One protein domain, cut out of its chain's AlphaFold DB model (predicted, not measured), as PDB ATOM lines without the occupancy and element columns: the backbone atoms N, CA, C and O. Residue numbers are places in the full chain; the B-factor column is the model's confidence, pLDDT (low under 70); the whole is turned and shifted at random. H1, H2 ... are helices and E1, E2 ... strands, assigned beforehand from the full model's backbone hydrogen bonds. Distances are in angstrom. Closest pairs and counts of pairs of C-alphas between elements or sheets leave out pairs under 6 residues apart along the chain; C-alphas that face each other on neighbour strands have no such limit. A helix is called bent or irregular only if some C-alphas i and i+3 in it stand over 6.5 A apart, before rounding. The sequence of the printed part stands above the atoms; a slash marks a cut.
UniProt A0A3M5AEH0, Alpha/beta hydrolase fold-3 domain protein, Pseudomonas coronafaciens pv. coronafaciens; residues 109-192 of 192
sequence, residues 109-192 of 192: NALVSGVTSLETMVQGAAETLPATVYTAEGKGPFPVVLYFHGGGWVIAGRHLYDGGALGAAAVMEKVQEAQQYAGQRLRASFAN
ATOM      1  N   ASN A 109     -62.610   8.874  35.177       76.88
ATOM      2  CA  ASN A 109     -62.558  10.111  35.960       76.88
ATOM      3  C   ASN A 109     -62.814   9.887  37.457       76.88
ATOM      4  O   ASN A 109     -62.349  10.673  38.280       76.88
ATOM      5  N   ALA A 110     -63.554   8.836  37.823       81.88
ATOM      6  CA  ALA A 110     -63.764   8.470  39.220       81.88
ATOM      7  C   ALA A 110     -62.536   7.784  39.831       81.88
ATOM      8  O   ALA A 110     -62.297   7.900  41.034       81.88
ATOM      9  N   LEU A 111     -61.758   7.073  39.011       79.00
ATOM     10  CA  LEU A 111     -60.542   6.384  39.440       79.00
ATOM     11  C   LEU A 111     -59.329   7.321  39.478       79.00
ATOM     12  O   LEU A 111     -58.491   7.205  40.372       79.00
ATOM     13  N   VAL A 112     -59.243   8.244  38.520       84.69
ATOM     14  CA  VAL A 112     -58.145   9.199  38.368       84.69
ATOM     15  C   VAL A 112     -58.720  10.575  38.036       84.69
ATOM     16  O   VAL A 112     -59.205  10.813  36.934       84.69
ATOM     17  N   SER A 113     -58.640  11.499  38.990       86.38
ATOM     18  CA  SER A 113     -59.032  12.896  38.783       86.38
ATOM     19  C   SER A 113     -57.910  13.708  38.131       86.38
ATOM     20  O   SER A 113     -56.736  13.411  38.346       86.38
ATOM     21  N   GLY A 114     -58.259  14.786  37.425       89.25
ATOM     22  CA  GLY A 114     -57.275  15.714  36.854       89.25
ATOM     23  C   GLY A 114     -56.586  15.196  35.589       89.25
ATOM     24  O   GLY A 114     -55.484  15.631  35.261       89.25
ATOM     25  N   VAL A 115     -57.210  14.246  34.887       92.19
ATOM     26  CA  VAL A 115     -56.761  13.752  33.582       92.19
ATOM     27  C   VAL A 115     -57.912  13.865  32.591       92.19
ATOM     28  O   VAL A 115     -59.034  13.451  32.869       92.19
ATOM     29  N   THR A 116     -57.627  14.415  31.417       91.50
ATOM     30  CA  THR A 116     -58.551  14.446  30.277       91.50
ATOM     31  C   THR A 116     -58.122  13.422  29.236       91.50
ATOM     32  O   THR A 116     -56.941  13.086  29.143       91.50
ATOM     33  N   SER A 117     -59.073  12.909  28.456       92.25
ATOM     34  CA  SER A 117     -58.793  11.968  27.369       92.25
ATOM     35  C   SER A 117     -59.320  12.498  26.040       92.25
ATOM     36  O   SER A 117     -60.366  13.146  25.987       92.25
ATOM     37  N   LEU A 118     -58.573  12.232  24.973       93.81
ATOM     38  CA  LEU A 118     -58.944  12.549  23.601       93.81
ATOM     39  C   LEU A 118     -58.640  11.346  22.712       93.81
ATOM     40  O   LEU A 118     -57.487  10.924  22.616       93.81
ATOM     41  N   GLU A 119     -59.654  10.820  22.036       95.69
ATOM     42  CA  GLU A 119     -59.444   9.869  20.947       95.69
ATOM     43  C   GLU A 119     -58.986  10.603  19.691       95.69
ATOM     44  O   GLU A 119     -59.499  11.666  19.342       95.69
ATOM     45  N   THR A 120     -57.990  10.045  19.016       96.94
ATOM     46  CA  THR A 120     -57.404  10.642  17.820       96.94
ATOM     47  C   THR A 120     -56.803   9.574  16.913       96.94
ATOM     48  O   THR A 120     -56.704   8.400  17.269       96.94
ATOM     49  N   MET A 121     -56.375  10.001  15.733       97.25
ATOM     50  CA  MET A 121     -55.664   9.190  14.759       97.25
ATOM     51  C   MET A 121     -54.235   9.723  14.625       97.25
ATOM     52  O   MET A 121     -54.030  10.925  14.463       97.25
ATOM     53  N   VAL A 122     -53.240   8.840  14.693       95.19
ATOM     54  CA  VAL A 122     -51.818   9.191  14.561       95.19
ATOM     55  C   VAL A 122     -51.226   8.532  13.324       95.19
ATOM     56  O   VAL A 122     -51.535   7.382  13.016       95.19
ATOM     57  N   GLN A 123     -50.373   9.251  12.596       97.12
ATOM     58  CA  GLN A 123     -49.717   8.692  11.419       97.12
ATOM     59  C   GLN A 123     -48.708   7.622  11.852       97.12
ATOM     60  O   GLN A 123     -47.696   7.934  12.479       97.12
ATOM     61  N   GLY A 124     -48.990   6.362  11.525       93.56
ATOM     62  CA  GLY A 124     -48.055   5.258  11.684       93.56
ATOM     63  C   GLY A 124     -47.167   5.082  10.453       93.56
ATOM     64  O   GLY A 124     -47.322   5.760   9.434       93.56
ATOM     65  N   ALA A 125     -46.224   4.143  10.559       93.94
ATOM     66  CA  ALA A 125     -45.264   3.856   9.495       93.94
ATOM     67  C   ALA A 125     -45.918   3.264   8.232       93.94
ATOM     68  O   ALA A 125     -45.484   3.569   7.126       93.94
ATOM     69  N   ALA A 126     -46.945   2.427   8.402       95.81
ATOM     70  CA  ALA A 126     -47.681   1.803   7.300       95.81
ATOM     71  C   ALA A 126     -49.047   2.463   7.063       95.81
ATOM     72  O   ALA A 126     -49.437   2.698   5.923       95.81
ATOM     73  N   GLU A 127     -49.759   2.784   8.141       96.56
ATOM     74  CA  GLU A 127     -51.119   3.315   8.103       96.56
ATOM     75  C   GLU A 127     -51.393   4.221   9.302       96.56
ATOM     76  O   GLU A 127     -50.585   4.326  10.229       96.56
ATOM     77  N   THR A 128     -52.541   4.889   9.286       97.50
ATOM     78  CA  THR A 128     -52.987   5.715  10.404       97.50
ATOM     79  C   THR A 128     -53.554   4.839  11.516       97.50
ATOM     80  O   THR A 128     -54.440   4.022  11.282       97.50
ATOM     81  N   LEU A 129     -53.072   5.035  12.741       95.12
ATOM     82  CA  LEU A 129     -53.422   4.218  13.896       95.12
ATOM     83  C   LEU A 129     -54.348   4.984  14.849       95.12
ATOM     84  O   LEU A 129     -54.106   6.165  15.109       95.12
ATOM     85  N   PRO A 130     -55.369   4.333  15.425       95.50
ATOM     86  CA  PRO A 130     -56.172   4.940  16.474       95.50
ATOM     87  C   PRO A 130     -55.368   5.030  17.777       95.50
ATOM     88  O   PRO A 130     -54.729   4.064  18.198       95.50
ATOM     89  N   ALA A 131     -55.457   6.167  18.458       95.62
ATOM     90  CA  ALA A 131     -54.799   6.438  19.729       95.62
ATOM     91  C   ALA A 131     -55.750   7.148  20.703       95.62
ATOM     92  O   ALA A 131     -56.675   7.842  20.288       95.62
ATOM     93  N   THR A 132     -55.490   7.008  22.003       95.44
ATOM     94  CA  THR A 132     -56.088   7.871  23.029       95.44
ATOM     95  C   THR A 132     -54.965   8.636  23.704       95.44
ATOM     96  O   THR A 132     -53.987   8.043  24.157       95.44
ATOM     97  N   VAL A 133     -55.101   9.955  23.747       94.88
ATOM     98  CA  VAL A 133     -54.174  10.860  24.418       94.88
ATOM     99  C   VAL A 133     -54.749  11.193  25.785       94.88
ATOM    100  O   VAL A 133     -55.812  11.804  25.873       94.88
ATOM    101  N   TYR A 134     -54.037  10.804  26.841       94.12
ATOM    102  CA  TYR A 134     -54.354  11.180  28.216       94.12
ATOM    103  C   TYR A 134     -53.484  12.358  28.630       94.12
ATOM    104  O   TYR A 134     -52.258  12.258  28.627       94.12
ATOM    105  N   THR A 135     -54.119  13.471  28.984       92.88
ATOM    106  CA  THR A 135     -53.425  14.707  29.350       92.88
ATOM    107  C   THR A 135     -53.734  15.061  30.792       92.88
ATOM    108  O   THR A 135     -54.896  15.270  31.143       92.88
ATOM    109  N   ALA A 136     -52.690  15.125  31.619       92.00
ATOM    110  CA  ALA A 136     -52.783  15.641  32.977       92.00
ATOM    111  C   ALA A 136     -53.131  17.133  32.978       92.00
ATOM    112  O   ALA A 136     -52.740  17.877  32.074       92.00
ATOM    113  N   GLU A 137     -53.825  17.583  34.015       89.38
ATOM    114  CA  GLU A 137     -53.945  19.003  34.320       89.38
ATOM    115  C   GLU A 137     -52.586  19.608  34.704       89.38
ATOM    116  O   GLU A 137     -51.686  18.929  35.195       89.38
ATOM    117  N   GLY A 138     -52.441  20.917  34.482       87.12
ATOM    118  CA  GLY A 138     -51.249  21.679  34.852       87.12
ATOM    119  C   GLY A 138     -50.602  22.404  33.673       87.12
ATOM    120  O   GLY A 138     -51.152  22.498  32.575       87.12
ATOM    121  N   LYS A 139     -49.426  22.987  33.927       86.88
ATOM    122  CA  LYS A 139     -48.687  23.787  32.941       86.88
ATOM    123  C   LYS A 139     -47.547  22.969  32.342       86.88
ATOM    124  O   LYS A 139     -46.503  22.804  32.971       86.88
ATOM    125  N   GLY A 140     -47.758  22.513  31.111       85.31
ATOM    126  CA  GLY A 140     -46.731  21.857  30.308       85.31
ATOM    127  C   GLY A 140     -45.608  22.802  29.827       85.31
ATOM    128  O   GLY A 140     -45.534  23.959  30.253       85.31
ATOM    129  N   PRO A 141     -44.748  22.338  28.901       89.25
ATOM    130  CA  PRO A 141     -44.850  21.051  28.214       89.25
ATOM    131  C   PRO A 141     -44.518  19.877  29.142       89.25
ATOM    132  O   PRO A 141     -43.449  19.841  29.748       89.25
ATOM    133  N   PHE A 142     -45.433  18.908  29.213       92.25
ATOM    134  CA  PHE A 142     -45.185  17.642  29.895       92.25
ATOM    135  C   PHE A 142     -44.295  16.736  29.033       92.25
ATOM    136  O   PHE A 142     -44.348  16.817  27.800       92.25
ATOM    137  N   PRO A 143     -43.503  15.838  29.645       91.81
ATOM    138  CA  PRO A 143     -42.929  14.719  28.912       91.81
ATOM    139  C   PRO A 143     -44.039  13.839  28.325       91.81
ATOM    140  O   PRO A 143     -45.130  13.729  28.882       91.81
ATOM    141  N   VAL A 144     -43.741  13.188  27.203       93.06
ATOM    142  CA  VAL A 144     -44.671  12.268  26.540       93.06
ATOM    143  C   VAL A 144     -44.292  10.832  26.882       93.06
ATOM    144  O   VAL A 144     -43.134  10.441  26.737       93.06
ATOM    145  N   VAL A 145     -45.281  10.038  27.293       93.12
ATOM    146  CA  VAL A 145     -45.157   8.587  27.451       93.12
ATOM    147  C   VAL A 145     -45.967   7.913  26.355       93.12
ATOM    148  O   VAL A 145     -47.173   8.123  26.249       93.12
ATOM    149  N   LEU A 146     -45.303   7.087  25.549       93.50
ATOM    150  CA  LEU A 146     -45.973   6.217  24.594       93.50
ATOM    151  C   LEU A 146     -46.285   4.883  25.274       93.50
ATOM    152  O   LEU A 146     -45.374   4.191  25.729       93.50
ATOM    153  N   TYR A 147     -47.567   4.538  25.355       93.06
ATOM    154  CA  TYR A 147     -48.040   3.323  26.010       93.06
ATOM    155  C   TYR A 147     -48.593   2.337  24.979       93.06
ATOM    156  O   TYR A 147     -49.562   2.637  24.282       93.06
ATOM    157  N   PHE A 148     -47.997   1.149  24.914       92.19
ATOM    158  CA  PHE A 148     -48.506   0.028  24.127       92.19
ATOM    159  C   PHE A 148     -49.185  -0.969  25.059       92.19
ATOM    160  O   PHE A 148     -48.619  -1.354  26.083       92.19
ATOM    161  N   HIS A 149     -50.406  -1.371  24.714       93.06
ATOM    162  CA  HIS A 149     -51.153  -2.322  25.524       93.06
ATOM    163  C   HIS A 149     -50.543  -3.729  25.459       93.06
ATOM    164  O   HIS A 149     -49.839  -4.086  24.515       93.06
ATOM    165  N   GLY A 150     -50.829  -4.532  26.485       92.06
ATOM    166  CA  GLY A 150     -50.465  -5.947  26.517       92.06
ATOM    167  C   GLY A 150     -51.395  -6.815  25.663       92.06
ATOM    168  O   GLY A 150     -52.111  -6.321  24.798       92.06
ATOM    169  N   GLY A 151     -51.399  -8.124  25.921       90.81
ATOM    170  CA  GLY A 151     -52.216  -9.093  25.170       90.81
ATOM    171  C   GLY A 151     -51.437  -9.909  24.137       90.81
ATOM    172  O   GLY A 151     -52.032 -10.597  23.310       90.81
ATOM    173  N   GLY A 152     -50.101  -9.844  24.180       91.31
ATOM    174  CA  GLY A 152     -49.222 -10.733  23.414       91.31
ATOM    175  C   GLY A 152     -49.342 -10.592  21.897       91.31
ATOM    176  O   GLY A 152     -49.010 -11.541  21.198       91.31
ATOM    177  N   TRP A 153     -49.819  -9.443  21.407       91.25
ATOM    178  CA  TRP A 153     -50.137  -9.194  19.991       91.25
ATOM    179  C   TRP A 153     -51.295 -10.037  19.434       91.25
ATOM    180  O   TRP A 153     -51.467 -10.104  18.221       91.25
ATOM    181  N   VAL A 154     -52.084 -10.673  20.308       89.94
ATOM    182  CA  VAL A 154     -53.195 -11.558  19.923       89.94
ATOM    183  C   VAL A 154     -54.539 -11.011  20.397       89.94
ATOM    184  O   VAL A 154     -55.471 -10.940  19.607       89.94
ATOM    185  N   ILE A 155     -54.641 -10.621  21.671       91.75
ATOM    186  CA  ILE A 155     -55.895 -10.182  22.305       91.75
ATOM    187  C   ILE A 155     -55.795  -8.750  22.837       91.75
ATOM    188  O   ILE A 155     -54.714  -8.157  22.869       91.75
ATOM    189  N   ALA A 156     -56.925  -8.258  23.352       91.81
ATOM    190  CA  ALA A 156     -57.120  -6.928  23.919       91.81
ATOM    191  C   ALA A 156     -57.071  -5.782  22.895       91.81
ATOM    192  O   ALA A 156     -56.727  -5.940  21.729       91.81
ATOM    193  N   GLY A 157     -57.447  -4.599  23.371       90.25
ATOM    194  CA  GLY A 157     -57.318  -3.335  22.659       90.25
ATOM    195  C   GLY A 157     -57.031  -2.213  23.649       90.25
ATOM    196  O   GLY A 157     -57.064  -2.428  24.864       90.25
ATOM    197  N   ARG A 158     -56.766  -1.003  23.140       90.25
ATOM    198  CA  ARG A 158     -56.347   0.147  23.965       90.25
ATOM    199  C   ARG A 158     -57.262   0.391  25.171       90.25
ATOM    200  O   ARG A 158     -56.746   0.502  26.275       90.25
ATOM    201  N   HIS A 159     -58.581   0.330  24.974       90.06
ATOM    202  CA  HIS A 159     -59.574   0.570  26.031       90.06
ATOM    203  C   HIS A 159     -59.476  -0.376  27.229       90.06
ATOM    204  O   HIS A 159     -59.814  -0.003  28.350       90.06
ATOM    205  N   LEU A 160     -58.991  -1.605  27.023       91.19
ATOM    206  CA  LEU A 160     -58.831  -2.563  28.117       91.19
ATOM    207  C   LEU A 160     -57.741  -2.123  29.108       91.19
ATOM    208  O   LEU A 160     -57.789  -2.478  30.283       91.19
ATOM    209  N   TYR A 161     -56.775  -1.334  28.637       90.38
ATOM    210  CA  TYR A 161     -55.618  -0.880  29.402       90.38
ATOM    211  C   TYR A 161     -55.687   0.604  29.794       90.38
ATOM    212  O   TYR A 161     -54.710   1.137  30.328       90.38
ATOM    213  N   ASP A 162     -56.836   1.262  29.604       89.06
ATOM    214  CA  ASP A 162     -57.027   2.681  29.931       89.06
ATOM    215  C   ASP A 162     -56.624   2.998  31.376       89.06
ATOM    216  O   ASP A 162     -55.971   4.006  31.617       89.06
ATOM    217  N   GLY A 163     -56.917   2.111  32.335       88.56
ATOM    218  CA  GLY A 163     -56.534   2.296  33.740       88.56
ATOM    219  C   GLY A 163     -55.025   2.491  33.950       88.56
ATOM    220  O   GLY A 163     -54.611   3.338  34.741       88.56
ATOM    221  N   GLY A 164     -54.192   1.757  33.204       88.19
ATOM    222  CA  GLY A 164     -52.736   1.907  33.257       88.19
ATOM    223  C   GLY A 164     -52.264   3.219  32.631       88.19
ATOM    224  O   GLY A 164     -51.437   3.921  33.213       88.19
ATOM    225  N   ALA A 165     -52.828   3.579  31.475       92.06
ATOM    226  CA  ALA A 165     -52.509   4.828  30.787       92.06
ATOM    227  C   ALA A 165     -52.950   6.067  31.594       92.06
ATOM    228  O   ALA A 165     -52.190   7.028  31.713       92.06
ATOM    229  N   LEU A 166     -54.127   6.016  32.225       92.12
ATOM    230  CA  LEU A 166     -54.641   7.042  33.136       92.12
ATOM    231  C   LEU A 166     -53.740   7.213  34.359       92.12
ATOM    232  O   LEU A 166     -53.376   8.337  34.699       92.12
ATOM    233  N   GLY A 167     -53.344   6.108  35.000       90.75
ATOM    234  CA  GLY A 167     -52.437   6.146  36.147       90.75
ATOM    235  C   GLY A 167     -51.074   6.752  35.802       90.75
ATOM    236  O   GLY A 167     -50.528   7.528  36.584       90.75
ATOM    237  N   ALA A 168     -50.548   6.459  34.608       91.94
ATOM    238  CA  ALA A 168     -49.326   7.086  34.113       91.94
ATOM    239  C   ALA A 168     -49.517   8.590  33.859       91.94
ATOM    240  O   ALA A 168     -48.682   9.391  34.275       91.94
ATOM    241  N   ALA A 169     -50.623   8.989  33.226       93.50
ATOM    242  CA  ALA A 169     -50.931  10.396  32.987       93.50
ATOM    243  C   ALA A 169     -51.041  11.187  34.301       93.50
ATOM    244  O   ALA A 169     -50.469  12.267  34.406       93.50
ATOM    245  N   ALA A 170     -51.673  10.614  35.330       91.94
ATOM    246  CA  ALA A 170     -51.902  11.254  36.630       91.94
ATOM    247  C   ALA A 170     -50.633  11.778  37.321       91.94
ATOM    248  O   ALA A 170     -50.707  12.662  38.172       91.94
ATOM    249  N   VAL A 171     -49.464  11.227  36.986       91.75
ATOM    250  CA  VAL A 171     -48.188  11.593  37.613       91.75
ATOM    251  C   VAL A 171     -47.303  12.469  36.726       91.75
ATOM    252  O   VAL A 171     -46.200  12.819  37.143       91.75
ATOM    253  N   MET A 172     -47.747  12.861  35.526       93.44
ATOM    254  CA  MET A 172     -46.901  13.575  34.555       93.44
ATOM    255  C   MET A 172     -46.412  14.944  35.038       93.44
ATOM    256  O   MET A 172     -45.282  15.318  34.727       93.44
ATOM    257  N   GLU A 173     -47.184  15.656  35.862       91.00
ATOM    258  CA  GLU A 173     -46.708  16.891  36.503       91.00
ATOM    259  C   GLU A 173     -45.505  16.615  37.422       91.00
ATOM    260  O   GLU A 173     -44.495  17.317  37.370       91.00
ATOM    261  N   LYS A 174     -45.546  15.523  38.197       91.25
ATOM    262  CA  LYS A 174     -44.424  15.104  39.048       91.25
ATOM    263  C   LYS A 174     -43.223  14.632  38.248       91.25
ATOM    264  O   LYS A 174     -42.090  14.913  38.636       91.25
ATOM    265  N   VAL A 175     -43.448  13.973  37.113       93.06
ATOM    266  CA  VAL A 175     -42.360  13.634  36.187       93.06
ATOM    267  C   VAL A 175     -41.704  14.907  35.647       93.06
ATOM    268  O   VAL A 175     -40.476  14.995  35.644       93.06
ATOM    269  N   GLN A 176     -42.490  15.917  35.260       92.31
ATOM    270  CA  GLN A 176     -41.969  17.207  34.805       92.31
ATOM    271  C   GLN A 176     -41.137  17.901  35.896       92.31
ATOM    272  O   GLN A 176     -40.008  18.312  35.627       92.31
ATOM    273  N   GLU A 177     -41.650  18.006  37.126       92.94
ATOM    274  CA  GLU A 177     -40.914  18.578  38.266       92.94
ATOM    275  C   GLU A 177     -39.574  17.851  38.492       92.94
ATOM    276  O   GLU A 177     -38.521  18.484  38.621       92.94
ATOM    277  N   ALA A 178     -39.591  16.514  38.480       94.00
ATOM    278  CA  ALA A 178     -38.397  15.698  38.674       94.00
ATOM    279  C   ALA A 178     -37.360  15.902  37.557       94.00
ATOM    280  O   ALA A 178     -36.164  16.040  37.833       94.00
ATOM    281  N   GLN A 179     -37.801  15.977  36.297       93.19
ATOM    282  CA  GLN A 179     -36.926  16.257  35.157       93.19
ATOM    283  C   GLN A 179     -36.286  17.646  35.254       93.19
ATOM    284  O   GLN A 179     -35.085  17.794  35.013       93.19
ATOM    285  N   GLN A 180     -37.060  18.663  35.643       92.81
ATOM    286  CA  GLN A 180     -36.548  20.020  35.835       92.81
ATOM    287  C   GLN A 180     -35.475  20.061  36.925       92.81
ATOM    288  O   GLN A 180     -34.399  20.627  36.706       92.81
ATOM    289  N   TYR A 181     -35.733  19.416  38.064       94.88
ATOM    290  CA  TYR A 181     -34.780  19.315  39.165       94.88
ATOM    291  C   TYR A 181     -33.477  18.628  38.735       94.88
ATOM    292  O   TYR A 181     -32.389  19.179  38.926       94.88
ATOM    293  N   ALA A 182     -33.572  17.461  38.091       95.75
ATOM    294  CA  ALA A 182     -32.407  16.730  37.599       95.75
ATOM    295  C   ALA A 182     -31.582  17.575  36.613       95.75
ATOM    296  O   ALA A 182     -30.358  17.660  36.733       95.75
ATOM    297  N   GLY A 183     -32.250  18.276  35.691       95.25
ATOM    298  CA  GLY A 183     -31.594  19.169  34.739       95.25
ATOM    299  C   GLY A 183     -30.887  20.354  35.402       95.25
ATOM    300  O   GLY A 183     -29.798  20.734  34.979       95.25
ATOM    301  N   GLN A 184     -31.465  20.948  36.451       96.44
ATOM    302  CA  GLN A 184     -30.812  22.023  37.211       96.44
ATOM    303  C   GLN A 184     -29.540  21.530  37.906       96.44
ATOM    304  O   GLN A 184     -28.498  22.180  37.812       96.44
ATOM    305  N   ARG A 185     -29.596  20.355  38.543       96.31
ATOM    306  CA  ARG A 185     -28.433  19.762  39.215       96.31
ATOM    307  C   ARG A 185     -27.314  19.404  38.253       96.31
ATOM    308  O   ARG A 185     -26.158  19.687  38.549       96.31
ATOM    309  N   LEU A 186     -27.662  18.822  37.109       97.00
ATOM    310  CA  LEU A 186     -26.692  18.466  36.082       97.00
ATOM    311  C   LEU A 186     -25.980  19.708  35.526       97.00
ATOM    312  O   LEU A 186     -24.765  19.710  35.356       97.00
ATOM    313  N   ARG A 187     -26.712  20.805  35.290       96.56
ATOM    314  CA  ARG A 187     -26.087  22.073  34.880       96.56
ATOM    315  C   ARG A 187     -25.147  22.615  35.952       96.56
ATOM    316  O   ARG A 187     -24.041  23.025  35.625       96.56
ATOM    317  N   ALA A 188     -25.560  22.578  37.219       96.06
ATOM    318  CA  ALA A 188     -24.723  23.027  38.327       96.06
ATOM    319  C   ALA A 188     -23.435  22.197  38.472       96.06
ATOM    320  O   ALA A 188     -22.406  22.752  38.836       96.06
ATOM    321  N   SER A 189     -23.458  20.894  38.155       96.12
ATOM    322  CA  SER A 189     -22.250  20.059  38.219       96.12
ATOM    323  C   SER A 189     -21.222  20.352  37.128       96.12
ATOM    324  O   SER A 189     -20.052  20.073  37.344       96.12
ATOM    325  N   PHE A 190     -21.636  20.901  35.981       95.00
ATOM    326  CA  PHE A 190     -20.723  21.297  34.896       95.00
ATOM    327  C   PHE A 190     -20.277  22.764  34.970       95.00
ATOM    328  O   PHE A 190     -19.483  23.201  34.144       95.00
ATOM    329  N   ALA A 191     -20.823  23.538  35.912       90.50
ATOM    330  CA  ALA A 191     -20.465  24.940  36.121       90.50
ATOM    331  C   ALA A 191     -19.279  25.131  37.092       90.50
ATOM    332  O   ALA A 191     -18.868  26.269  37.313       90.50
ATOM    333  N   ASN A 192     -18.755  24.034  37.653       63.06
ATOM    334  CA  ASN A 192     -17.562  23.968  38.503       63.06
ATOM    335  C   ASN A 192     -16.428  23.254  37.763       63.06
ATOM    336  O   ASN A 192     -15.259  23.535  38.101       63.06
TER     337      ASN A 192
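Overview. This is residues 109 to 192 of the 192 residues of the protein "Alpha/beta hydrolase fold-3 domain protein" of Pseudomonas coronafaciens pv. coronafaciens (UniProt A0A3M5AEH0). A two-stranded hairpin, E1 and E2, has the short helix H1 over it, and the long helix H2 leads away as an arm whose residues 180 to 190 stick out with residues 191 and 192. The 84 printed residues hold E1, E2, H1 and H2 in that order, a mixed class with an antiparallel sheet, E1 - E2. The whole is loose, radius of gyration of the C-alphas 16.4 A, spanning 53 by 35 by 22 A.

Arrangement. E1, residues 115 to 123, bends by 58 degrees at residue 119. It forms a hairpin with E2, residues 128 to 136, antiparallel at 156 degrees; N 118 and O 133 are 2.9 A apart, within hydrogen-bond range. The closest C-alphas of E2 and H1, residues 158 to 169, are those of Ala 136 and Ala 169, 5.6 A apart. H1 is irregular: C-alphas 160 and 163 are 7.8 A apart. H1 and H2, residues 172 to 190, meet only through their link. E1 and H2 are apart. In H2 every O i to N i+4 pair is within hydrogen-bond range, in H1 6 of 8.

Along the chain. E1 begins at C-alpha 115 (-56.761, 13.752, 33.582) and measures 23.8 A, E2 24.7 A, H1 14.7 A. H2, 27.3 A, ends at C-alpha 190 (-20.723, 21.297, 34.896).

Size, cuts and confidence. The C-alphas of Ile 155 and Asn 192, the two farthest apart, are 53.8 A apart. The printed part has no cut. The link E2 to H1, residues 137 to 157, is long. Residue 192 alone has pLDDT under 70.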